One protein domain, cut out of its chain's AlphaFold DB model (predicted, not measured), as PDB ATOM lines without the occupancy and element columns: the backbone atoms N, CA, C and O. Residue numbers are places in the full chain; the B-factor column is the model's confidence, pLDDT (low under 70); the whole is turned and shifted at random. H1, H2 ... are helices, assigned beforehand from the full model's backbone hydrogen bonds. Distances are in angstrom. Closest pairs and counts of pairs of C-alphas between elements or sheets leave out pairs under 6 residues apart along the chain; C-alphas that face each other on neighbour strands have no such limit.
ATOM      1  N   GLU A 297      -0.507  -2.962  32.760       89.00
ATOM      2  CA  GLU A 297      -1.296  -3.892  31.950       89.00
ATOM      3  C   GLU A 297      -2.391  -3.153  31.177       89.00
ATOM      4  O   GLU A 297      -2.493  -3.324  29.966       89.00
ATOM      5  N   ARG A 298      -3.133  -2.241  31.817       88.00
ATOM      6  CA  ARG A 298      -4.133  -1.420  31.112       88.00
ATOM      7  C   ARG A 298      -3.521  -0.578  30.006       88.00
ATOM      8  O   ARG A 298      -4.051  -0.562  28.903       88.00
ATOM      9  N   ARG A 299      -2.386   0.082  30.263       88.25
ATOM     10  CA  ARG A 299      -1.671   0.832  29.217       88.25
ATOM     11  C   ARG A 299      -1.303  -0.066  28.036       88.25
ATOM     12  O   ARG A 299      -1.467   0.354  26.895       88.25
ATOM     13  N   ARG A 300      -0.853  -1.298  28.298       92.50
ATOM     14  CA  ARG A 300      -0.576  -2.288  27.246       92.50
ATOM     15  C   ARG A 300      -1.845  -2.683  26.488       92.50
ATOM     16  O   ARG A 300      -1.809  -2.711  25.264       92.50
ATOM     17  N   GLN A 301      -2.956  -2.925  27.178       92.06
ATOM     18  CA  GLN A 301      -4.239  -3.262  26.551       92.06
ATOM     19  C   GLN A 301      -4.764  -2.123  25.672       92.06
ATOM     20  O   GLN A 301      -5.066  -2.355  24.506       92.06
ATOM     21  N   THR A 302      -4.784  -0.888  26.178       92.81
ATOM     22  CA  THR A 302      -5.193   0.294  25.405       92.81
ATOM     23  C   THR A 302      -4.306   0.510  24.179       92.81
ATOM     24  O   THR A 302      -4.803   0.850  23.109       92.81
ATOM     25  N   GLU A 303      -2.997   0.286  24.300       95.81
ATOM     26  CA  GLU A 303      -2.073   0.393  23.170       95.81
ATOM     27  C   GLU A 303      -2.320  -0.695  22.115       95.81
ATOM     28  O   GLU A 303      -2.346  -0.398  20.921       95.81
ATOM     29  N   VAL A 304      -2.570  -1.940  22.533       96.44
ATOM     30  CA  VAL A 304      -2.952  -3.030  21.622       96.44
ATOM     31  C   VAL A 304      -4.280  -2.720  20.925       96.44
ATOM     32  O   VAL A 304      -4.377  -2.869  19.709       96.44
ATOM     33  N   GLU A 305      -5.289  -2.245  21.655       96.19
ATOM     34  CA  GLU A 305      -6.579  -1.838  21.082       96.19
ATOM     35  C   GLU A 305      -6.415  -0.714  20.054       96.19
ATOM     36  O   GLU A 305      -6.983  -0.794  18.963       96.19
ATOM     37  N   ARG A 306      -5.589   0.294  20.357       97.12
ATOM     38  CA  ARG A 306      -5.254   1.382  19.428       97.12
ATOM     39  C   ARG A 306      -4.598   0.849  18.154       97.12
ATOM     40  O   ARG A 306      -5.021   1.210  17.059       97.12
ATOM     41  N   GLN A 307      -3.618  -0.045  18.279       97.19
ATOM     42  CA  GLN A 307      -2.950  -0.665  17.128       97.19
ATOM     43  C   GLN A 307      -3.920  -1.490  16.273       97.19
ATOM     44  O   GLN A 307      -3.858  -1.439  15.045       97.19
ATOM     45  N   VAL A 308      -4.849  -2.217  16.901       97.62
ATOM     46  CA  VAL A 308      -5.897  -2.962  16.189       97.62
ATOM     47  C   VAL A 308      -6.818  -2.010  15.426       97.62
ATOM     48  O   VAL A 308      -7.099  -2.259  14.254       97.62
ATOM     49  N   GLN A 309      -7.253  -0.911  16.046       96.81
ATOM     50  CA  GLN A 309      -8.094   0.096  15.389       96.81
ATOM     51  C   GLN A 309      -7.377   0.759  14.205       96.81
ATOM     52  O   GLN A 309      -7.967   0.912  13.137       96.81
ATOM     53  N   GLU A 310      -6.098   1.102  14.354       97.50
ATOM     54  CA  GLU A 310      -5.288   1.685  13.277       97.50
ATOM     55  C   GLU A 310      -5.101   0.707  12.111       97.50
ATOM     56  O   GLU A 310      -5.288   1.085  10.952       97.50
ATOM     57  N   ALA A 311      -4.821  -0.567  12.401       97.62
ATOM     58  CA  ALA A 311      -4.699  -1.603  11.379       97.62
ATOM     59  C   ALA A 311      -6.028  -1.861  10.646       97.62
ATOM     60  O   ALA A 311      -6.037  -2.082   9.430       97.62
ATOM     61  N   GLN A 312      -7.159  -1.800  11.355       97.94
ATOM     62  CA  GLN A 312      -8.493  -1.902  10.757       97.94
ATOM     63  C   GLN A 312      -8.783  -0.706   9.847       97.94
ATOM     64  O   GLN A 312      -9.120  -0.909   8.681       97.94
ATOM     65  N   ALA A 313      -8.558   0.518  10.326       97.25
ATOM     66  CA  ALA A 313      -8.749   1.737   9.543       97.25
ATOM     67  C   ALA A 313      -7.856   1.769   8.289       97.25
ATOM     68  O   ALA A 313      -8.301   2.157   7.207       97.25
ATOM     69  N   GLU A 314      -6.603   1.313   8.388       98.06
ATOM     70  CA  GLU A 314      -5.722   1.183   7.225       98.06
ATOM     71  C   GLU A 314      -6.247   0.145   6.222       98.06
ATOM     72  O   GLU A 314      -6.227   0.385   5.011       98.06
ATOM     73  N   THR A 315      -6.733  -0.997   6.713       98.06
ATOM     74  CA  THR A 315      -7.316  -2.054   5.872       98.06
ATOM     75  C   THR A 315      -8.570  -1.568   5.147       98.06
ATOM     76  O   THR A 315      -8.729  -1.807   3.946       98.06
ATOM     77  N   GLU A 316      -9.442  -0.842   5.844       97.81
ATOM     78  CA  GLU A 316     -10.637  -0.220   5.272       97.81
ATOM     79  C   GLU A 316     -10.272   0.814   4.211       97.81
ATOM     80  O   GLU A 316     -10.819   0.767   3.107       97.81
ATOM     81  N   ARG A 317      -9.285   1.675   4.487       97.12
ATOM     82  CA  ARG A 317      -8.778   2.655   3.518       97.12
ATOM     83  C   ARG A 317      -8.258   1.980   2.249       97.12
ATOM     84  O   ARG A 317      -8.666   2.369   1.159       97.12
ATOM     85  N   LYS A 318      -7.426   0.938   2.376       97.44
ATOM     86  CA  LYS A 318      -6.918   0.159   1.224       97.44
ATOM     87  C   LYS A 318      -8.047  -0.509   0.441       97.44
ATOM     88  O   LYS A 318      -8.024  -0.537  -0.784       97.44
ATOM     89  N   THR A 319      -9.055  -1.031   1.137       97.88
ATOM     90  CA  THR A 319     -10.229  -1.644   0.499       97.88
ATOM     91  C   THR A 319     -11.064  -0.607  -0.253       97.88
ATOM     92  O   THR A 319     -11.561  -0.886  -1.344       97.88
ATOM     93  N   GLN A 320     -11.233   0.589   0.312       96.62
ATOM     94  CA  GLN A 320     -11.944   1.690  -0.332       96.62
ATOM     95  C   GLN A 320     -11.196   2.199  -1.569       96.62
ATOM     96  O   GLN A 320     -11.831   2.408  -2.600       96.62
ATOM     97  N   GLU A 321      -9.873   2.334  -1.485       97.38
ATOM     98  CA  GLU A 321      -9.004   2.708  -2.604       97.38
ATOM     99  C   GLU A 321      -9.075   1.675  -3.738       97.38
ATOM    100  O   GLU A 321      -9.409   2.029  -4.864       97.38
ATOM    101  N   ALA A 322      -8.939   0.380  -3.435       97.38
ATOM    102  CA  ALA A 322      -9.061  -0.677  -4.443       97.38
ATOM    103  C   ALA A 322     -10.443  -0.696  -5.129       97.38
ATOM    104  O   ALA A 322     -10.544  -0.894  -6.340       97.38
ATOM    105  N   ARG A 323     -11.525  -0.456  -4.374       97.25
ATOM    106  CA  ARG A 323     -12.883  -0.330  -4.936       97.25
ATOM    107  C   ARG A 323     -13.036   0.909  -5.815       97.25
ATOM    108  O   ARG A 323     -13.832   0.891  -6.752       97.25
ATOM    109  N   LEU A 324     -12.347   1.997  -5.481       97.56
ATOM    110  CA  LEU A 324     -12.341   3.212  -6.285       97.56
ATOM    111  C   LEU A 324     -11.635   2.964  -7.617       97.56
ATOM    112  O   LEU A 324     -12.213   3.268  -8.660       97.56
ATOM    113  N   ASP A 325     -10.462   2.336  -7.582       97.12
ATOM    114  CA  ASP A 325      -9.687   1.982  -8.774       97.12
ATOM    115  C   ASP A 325     -10.469   1.039  -9.698       97.12
ATOM    116  O   ASP A 325     -10.530   1.258 -10.908       97.12
ATOM    117  N   GLU A 326     -11.156   0.035  -9.139       97.88
ATOM    118  CA  GLU A 326     -12.031  -0.862  -9.904       97.88
ATOM    119  C   GLU A 326     -13.168  -0.096 -10.604       97.88
ATOM    120  O   GLU A 326     -13.464  -0.337 -11.779       97.88
ATOM    121  N   ARG A 327     -13.788   0.875  -9.917       97.75
ATOM    122  CA  ARG A 327     -14.831   1.727 -10.514       97.75
ATOM    123  C   ARG A 327     -14.278   2.616 -11.619       97.75
ATOM    124  O   ARG A 327     -14.941   2.766 -12.644       97.75
ATOM    125  N   ILE A 328     -13.096   3.200 -11.424       97.50
ATOM    126  CA  ILE A 328     -12.417   4.029 -12.429       97.50
ATOM    127  C   ILE A 328     -12.127   3.185 -13.671       97.50
ATOM    128  O   ILE A 328     -12.507   3.578 -14.774       97.50
ATOM    129  N   ALA A 329     -11.553   1.992 -13.505       97.56
ATOM    130  CA  ALA A 329     -11.289   1.074 -14.610       97.56
ATOM    131  C   ALA A 329     -12.575   0.686 -15.364       97.56
ATOM    132  O   ALA A 329     -12.610   0.727 -16.597       97.56
ATOM    133  N   GLY A 330     -13.654   0.374 -14.638       96.81
ATOM    134  CA  GLY A 330     -14.961   0.082 -15.233       96.81
ATOM    135  C   GLY A 330     -15.557   1.268 -16.000       96.81
ATOM    136  O   GLY A 330     -16.110   1.084 -17.083       96.81
ATOM    137  N   MET A 331     -15.410   2.489 -15.478       97.88
ATOM    138  CA  MET A 331     -15.825   3.717 -16.162       97.88
ATOM    139  C   MET A 331     -15.054   3.927 -17.467       97.88
ATOM    140  O   MET A 331     -15.685   4.163 -18.497       97.88
ATOM    141  N   HIS A 332     -13.720   3.822 -17.438       97.50
ATOM    142  CA  HIS A 332     -12.880   3.952 -18.635       97.50
ATOM    143  C   HIS A 332     -13.292   2.945 -19.708       97.50
ATOM    144  O   HIS A 332     -13.584   3.343 -20.829       97.50
ATOM    145  N   SER A 333     -13.435   1.667 -19.344       97.25
ATOM    146  CA  SER A 333     -13.829   0.620 -20.295       97.25
ATOM    147  C   SER A 333     -15.204   0.845 -20.933       97.25
ATOM    148  O   SER A 333     -15.421   0.392 -22.053       97.25
ATOM    149  N   LEU A 334     -16.150   1.477 -20.228       97.06
ATOM    150  CA  LEU A 334     -17.504   1.710 -20.741       97.06
ATOM    151  C   LEU A 334     -17.618   2.984 -21.578       97.06
ATOM    152  O   LEU A 334     -18.469   3.043 -22.459       97.06
ATOM    153  N   LEU A 335     -16.818   4.009 -21.281       96.94
ATOM    154  CA  LEU A 335     -16.981   5.350 -21.847       96.94
ATOM    155  C   LEU A 335     -15.835   5.779 -22.775       96.94
ATOM    156  O   LEU A 335     -15.907   6.877 -23.322       96.94
ATOM    157  N   GLU A 336     -14.807   4.951 -22.992       97.25
ATOM    158  CA  GLU A 336     -13.659   5.279 -23.860       97.25
ATOM    159  C   GLU A 336     -14.038   5.621 -25.309       97.25
ATOM    160  O   GLU A 336     -13.331   6.390 -25.961       97.25
ATOM    161  N   THR A 337     -15.156   5.091 -25.816       95.88
ATOM    162  CA  THR A 337     -15.666   5.407 -27.160       95.88
ATOM    163  C   THR A 337     -16.542   6.657 -27.195       95.88
ATOM    164  O   THR A 337     -16.657   7.287 -28.245       95.88
ATOM    165  N   GLU A 338     -17.145   7.025 -26.061       96.06
ATOM    166  CA  GLU A 338     -18.142   8.097 -25.961       96.06
ATOM    167  C   GLU A 338     -17.548   9.427 -25.491       96.06
ATOM    168  O   GLU A 338     -18.020  10.502 -25.869       96.06
ATOM    169  N   LEU A 339     -16.514   9.377 -24.650       96.19
ATOM    170  CA  LEU A 339     -15.882  10.550 -24.056       96.19
ATOM    171  C   LEU A 339     -14.434  10.687 -24.522       96.19
ATOM    172  O   LEU A 339     -13.711   9.715 -24.717       96.19
ATOM    173  N   SER A 340     -13.976  11.933 -24.659       95.88
ATOM    174  CA  SER A 340     -12.563  12.188 -24.932       95.88
ATOM    175  C   SER A 340     -11.701  11.797 -23.728       95.88
ATOM    176  O   SER A 340     -12.120  11.938 -22.575       95.88
ATOM    177  N   GLY A 341     -10.450  11.397 -23.977       95.38
ATOM    178  CA  GLY A 341      -9.511  11.054 -22.903       95.38
ATOM    179  C   GLY A 341      -9.302  12.180 -21.879       95.38
ATOM    180  O   GLY A 341      -9.093  11.909 -20.701       95.38
ATOM    181  N   ALA A 342      -9.431  13.448 -22.290       95.19
ATOM    182  CA  ALA A 342      -9.345  14.591 -21.380       95.19
ATOM    183  C   ALA A 342     -10.528  14.659 -20.397       95.19
ATOM    184  O   ALA A 342     -10.330  14.979 -19.226       95.19
ATOM    185  N   LEU A 343     -11.745  14.337 -20.855       95.50
ATOM    186  CA  LEU A 343     -12.928  14.293 -19.992       95.50
ATOM    187  C   LEU A 343     -12.871  13.103 -19.029       95.50
ATOM    188  O   LEU A 343     -13.164  13.270 -17.849       95.50
ATOM    189  N   LEU A 344     -12.432  11.929 -19.494       96.69
ATOM    190  CA  LEU A 344     -12.245  10.762 -18.622       96.69
ATOM    191  C   LEU A 344     -11.220  11.039 -17.518       96.69
ATOM    192  O   LEU A 344     -11.508  10.790 -16.349       96.69
ATOM    193  N   ALA A 345     -10.084  11.654 -17.860       96.12
ATOM    194  CA  ALA A 345      -9.080  12.069 -16.880       96.12
ATOM    195  C   ALA A 345      -9.627  13.103 -15.875       96.12
ATOM    196  O   ALA A 345      -9.272  13.076 -14.696       96.12
ATOM    197  N   GLN A 346     -10.514  14.006 -16.311       94.81
ATOM    198  CA  GLN A 346     -11.179  14.959 -15.416       94.81
ATOM    199  C   GLN A 346     -12.106  14.250 -14.418       94.81
ATOM    200  O   GLN A 346     -12.093  14.595 -13.234       94.81
ATOM    201  N   ILE A 347     -12.897  13.271 -14.870       95.44
ATOM    202  CA  ILE A 347     -13.798  12.498 -14.000       95.44
ATOM    203  C   ILE A 347     -12.987  11.636 -13.022       95.44
ATOM    204  O   ILE A 347     -13.259  11.656 -11.826       95.44
ATOM    205  N   GLU A 348     -11.945  10.954 -13.495       97.12
ATOM    206  CA  GLU A 348     -11.024  10.174 -12.661       97.12
ATOM    207  C   GLU A 348     -10.384  11.032 -11.560       97.12
ATOM    208  O   GLU A 348     -10.459  10.698 -10.376       97.12
ATOM    209  N   ALA A 349      -9.825  12.191 -11.919       95.44
ATOM    210  CA  ALA A 349      -9.245  13.112 -10.945       95.44
ATOM    211  C   ALA A 349     -10.287  13.626  -9.934       95.44
ATOM    212  O   ALA A 349      -9.960  13.851  -8.764       95.44
ATOM    213  N   ASN A 350     -11.540  13.812 -10.365       95.06
ATOM    214  CA  ASN A 350     -12.649  14.164  -9.481       95.06
ATOM    215  C   ASN A 350     -12.965  13.027  -8.493       95.06
ATOM    216  O   ASN A 350     -13.127  13.293  -7.303       95.06
ATOM    217  N   TRP A 351     -12.983  11.776  -8.954       96.75
ATOM    218  CA  TRP A 351     -13.263  10.596  -8.132       96.75
ATOM    219  C   TRP A 351     -12.146  10.301  -7.123       96.75
ATOM    220  O   TRP A 351     -12.443  10.092  -5.946       96.75
ATOM    221  N   HIS A 352     -10.872  10.379  -7.527       95.31
ATOM    222  CA  HIS A 352      -9.735  10.270  -6.601       95.31
ATOM    223  C   HIS A 352      -9.773  11.347  -5.516       95.31
ATOM    224  O   HIS A 352      -9.584  11.047  -4.340       95.31
ATOM    225  N   ARG A 353     -10.078  12.597  -5.885       94.00
ATOM    226  CA  ARG A 353     -10.197  13.702  -4.920       94.00
ATOM    227  C   ARG A 353     -11.356  13.506  -3.948       94.00
ATOM    228  O   ARG A 353     -11.225  13.855  -2.780       94.00
ATOM    229  N   ALA A 354     -12.478  12.972  -4.426       94.50
ATOM    230  CA  ALA A 354     -13.641  12.684  -3.595       94.50
ATOM    231  C   ALA A 354     -13.471  11.416  -2.735       94.50
ATOM    232  O   ALA A 354     -14.262  11.204  -1.819       94.50
ATOM    233  N   GLY A 355     -12.487  10.557  -3.031       95.19
ATOM    234  CA  GLY A 355     -12.320   9.251  -2.381       95.19
ATOM    235  C   GLY A 355     -13.457   8.264  -2.681       95.19
ATOM    236  O   GLY A 355     -13.619   7.265  -1.977       95.19
ATOM    237  N   GLN A 356     -14.274   8.553  -3.696       96.25
ATOM    238  CA  GLN A 356     -15.404   7.730  -4.114       96.25
ATOM    239  C   GLN A 356     -15.724   7.952  -5.595       96.25
ATOM    240  O   GLN A 356     -15.597   9.057  -6.113       96.25
ATOM    241  N   GLY A 357     -16.176   6.888  -6.260       94.25
ATOM    242  CA  GLY A 357     -16.652   6.919  -7.642       94.25
ATOM    243  C   GLY A 357     -18.150   6.662  -7.731       94.25
ATOM    244  O   GLY A 357     -18.750   6.142  -6.782       94.25
ATOM    245  N   ARG A 358     -18.757   6.986  -8.873       95.94
ATOM    246  CA  ARG A 358     -20.170   6.674  -9.134       95.94
ATOM    247  C   ARG A 358     -20.388   5.179  -9.345       95.94
ATOM    248  O   ARG A 358     -19.457   4.407  -9.571       95.94
ATOM    249  N   THR A 359     -21.633   4.754  -9.216       96.44
ATOM    250  CA  THR A 359     -22.050   3.369  -9.432       96.44
ATOM    251  C   THR A 359     -22.014   3.003 -10.915       96.44
ATOM    252  O   THR A 359     -22.171   3.854 -11.789       96.44
ATOM    253  N   ALA A 360     -21.893   1.706 -11.213       95.19
ATOM    254  CA  ALA A 360     -21.956   1.206 -12.586       95.19
ATOM    255  C   ALA A 360     -23.262   1.594 -13.308       95.19
ATOM    256  O   ALA A 360     -23.247   1.830 -14.509       95.19
ATOM    257  N   SER A 361     -24.384   1.714 -12.583       96.06
ATOM    258  CA  SER A 361     -25.659   2.159 -13.162       96.06
ATOM    259  C   SER A 361     -25.633   3.631 -13.575       96.06
ATOM    260  O   SER A 361     -26.221   3.976 -14.594       96.06
ATOM    261  N   GLU A 362     -24.976   4.495 -12.799       97.12
ATOM    262  CA  GLU A 362     -24.815   5.912 -13.148       97.12
ATOM    263  C   GLU A 362     -23.895   6.064 -14.366       97.12
ATOM    264  O   GLU A 362     -24.218   6.804 -15.292       97.12
ATOM    265  N   VAL A 363     -22.799   5.300 -14.418       96.94
ATOM    266  CA  VAL A 363     -21.909   5.251 -15.591       96.94
ATOM    267  C   VAL A 363     -22.661   4.747 -16.830       96.94
ATOM    268  O   VAL A 363     -22.581   5.356 -17.895       96.94
ATOM    269  N   ALA A 364     -23.449   3.677 -16.694       95.19
ATOM    270  CA  ALA A 364     -24.249   3.130 -17.788       95.19
ATOM    271  C   ALA A 364     -25.338   4.103 -18.267       95.19
ATOM    272  O   ALA A 364     -25.620   4.158 -19.462       95.19
ATOM    273  N   ALA A 365     -25.931   4.896 -17.370       96.62
ATOM    274  CA  ALA A 365     -26.894   5.925 -17.756       96.62
ATOM    275  C   ALA A 365     -26.258   6.976 -18.680       96.62
ATOM    276  O   ALA A 365     -26.906   7.419 -19.627       96.62
ATOM    277  N   VAL A 366     -24.989   7.335 -18.462       96.12
ATOM    278  CA  VAL A 366     -24.244   8.219 -19.375       96.12
ATOM    279  C   VAL A 366     -23.988   7.534 -20.717       96.12
ATOM    280  O   VAL A 366     -24.295   8.118 -21.753       96.12
ATOM    281  N   LEU A 367     -23.520   6.280 -20.709       95.69
ATOM    282  CA  LEU A 367     -23.287   5.488 -21.930       95.69
ATOM    283  C   LEU A 367     -24.551   5.365 -22.800       95.69
ATOM    284  O   LEU A 367     -24.493   5.458 -24.020       95.69
ATOM    285  N   LEU A 368     -25.714   5.174 -22.176       96.38
ATOM    286  CA  LEU A 368     -27.002   5.042 -22.864       96.38
ATOM    287  C   LEU A 368     -27.636   6.392 -23.249       96.38
ATOM    288  O   LEU A 368     -28.767   6.413 -23.739       96.38
ATOM    289  N   GLY A 369     -26.963   7.517 -22.988       95.25
ATOM    290  CA  GLY A 369     -27.486   8.862 -23.240       95.25
ATOM    291  C   GLY A 369     -28.665   9.260 -22.342       95.25
ATOM    292  O   GLY A 369     -29.399  10.194 -22.659       95.25
ATOM    293  N   GLN A 370     -28.874   8.554 -21.229       97.38
ATOM    294  CA  GLN A 370     -29.922   8.835 -20.240       97.38
ATOM    295  C   GLN A 370     -29.505   9.918 -19.233       97.38
ATOM    296  O   GLN A 370     -30.366  10.503 -18.576       97.38
ATOM    297  N   ALA A 371     -28.203  10.192 -19.111       95.88
ATOM    298  CA  ALA A 371     -27.640  11.235 -18.257       95.88
ATOM    299  C   ALA A 371     -26.477  11.968 -18.953       95.88
ATOM    300  O   ALA A 371     -25.766  11.390 -19.769       95.88
ATOM    301  N   ASP A 372     -26.265  13.243 -18.609       96.00
ATOM    302  CA  ASP A 372     -25.079  14.008 -19.030       96.00
ATOM    303  C   ASP A 372     -23.844  13.516 -18.256       96.00
ATOM    304  O   ASP A 372     -23.947  13.217 -17.064       96.00
ATOM    305  N   TRP A 373     -22.668  13.459 -18.891       94.94
ATOM    306  CA  TRP A 373     -21.429  13.004 -18.241       94.94
ATOM    307  C   TRP A 373     -21.072  13.821 -16.988       94.94
ATOM    308  O   TRP A 373     -20.471  13.280 -16.061       94.94
ATOM    309  N   ARG A 374     -21.497  15.091 -16.898       95.06
ATOM    310  CA  ARG A 374     -21.318  15.933 -15.701       95.06
ATOM    311  C   ARG A 374     -22.022  15.379 -14.470       95.06
ATOM    312  O   ARG A 374     -21.618  15.702 -13.359       95.06
ATOM    313  N   SER A 375     -23.034  14.527 -14.642       94.94
ATOM    314  CA  SER A 375     -23.651  13.799 -13.526       94.94
ATOM    315  C   SER A 375     -22.659  12.883 -12.799       94.94
ATOM    316  O   SER A 375     -22.873  12.556 -11.631       94.94
ATOM    317  N   LEU A 376     -21.544  12.520 -13.447       95.81
ATOM    318  CA  LEU A 376     -20.476  11.743 -12.828       95.81
ATOM    319  C   LEU A 376     -19.559  12.574 -11.926       95.81
ATOM    320  O   LEU A 376     -18.838  11.990 -11.117       95.81
ATOM    321  N   LEU A 377     -19.611  13.906 -12.006       94.62
ATOM    322  CA  LEU A 377     -18.849  14.802 -11.138       94.62
ATOM    323  C   LEU A 377     -19.565  15.011  -9.792       94.62
ATOM    324  O   LEU A 377     -20.796  14.961  -9.698       94.62
TER     325      LEU A 377
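What this domain is: This is residues 297 to 377 of the 390 residues of the protein "Uma2 family endonuclease" of Caldilineaceae bacterium SB0662_bin_9 (UniProt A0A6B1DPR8). One very long helix, H1, makes the long axis; its first stretch, residues 297 to 316, sticks out as a bare arm, and its other end is part of a small compact head. In that head H2 folds back beside H1 as a helical hairpin, H3 packs on H1 as well, and the short H4 packs on H3. The printed part has 81 residues, with four named helices in the order H1, H2, H3, H4 and no named strand, and its class is all helix. The whole is extended, with a radius of gyration of the C-alphas of 18.3 A and spans of 62 by 22 by 18 A.

How they stand to each other: H1, residues 297 to 335, stands free over residues 297 to 316. H2, residues 341 to 354, touches H1 at residues 324 to 335 of H1 alone; the closest C-alphas, those of Ile 328 and Glu 348, are 6.3 A apart. The two run opposite ways at a shallow tilt of 19 degrees and form a helical hairpin. H3, residues 360 to 367, touches H1 at residues 327 to 335 of H1 alone, and the closest C-alphas, those of Met 331 and Val 363, are 6.3 A apart. These two run the same way at a shallow tilt of 25 degrees. H2 and H3 are apart, though they follow each other in the chain. H4, residues 373 to 376, touches H3, the closest C-alphas being those of Val 366 and Trp 373 at 5.7 A. H4 is close to H2 but not clearly touching it, with the C-alphas of Ile 347 and Leu 376 closest at 6.8 A. H1 and H4 are apart. In H1, H2 and H3 every O i to N i+4 pair is within hydrogen-bond range; H4 is too short for such a pair, and its 1 pair of O i and N i+3 is within range.

Where its parts are: H1 begins at C-alpha 297, at (-1.296, -3.892, 31.950), and ends at C-alpha 335, at (-16.981, 5.350, -21.847), 56.8 A from first to last C-alpha. H2, from Gly 341 to Ala 354, is 19.8 A long. H3, from Ala 360 to Leu 367, is 10.4 A long. H4, from Trp 373 to Leu 376, is 5.6 A long and ends at C-alpha 376, at (-20.476, 11.743, -12.828).

The domain as a whole: The two C-alphas farthest apart are those of Glu 297 and Gly 369, at 62.4 A. Without the free stretch, the body of 61 residues spans 33 by 22 by 18 A. The printed part has no cut, and its three links, H1 to H2, H2 to H3 and H3 to H4, are tight. The mean pLDDT of the printed part is 96.0, and no printed residue is under 70.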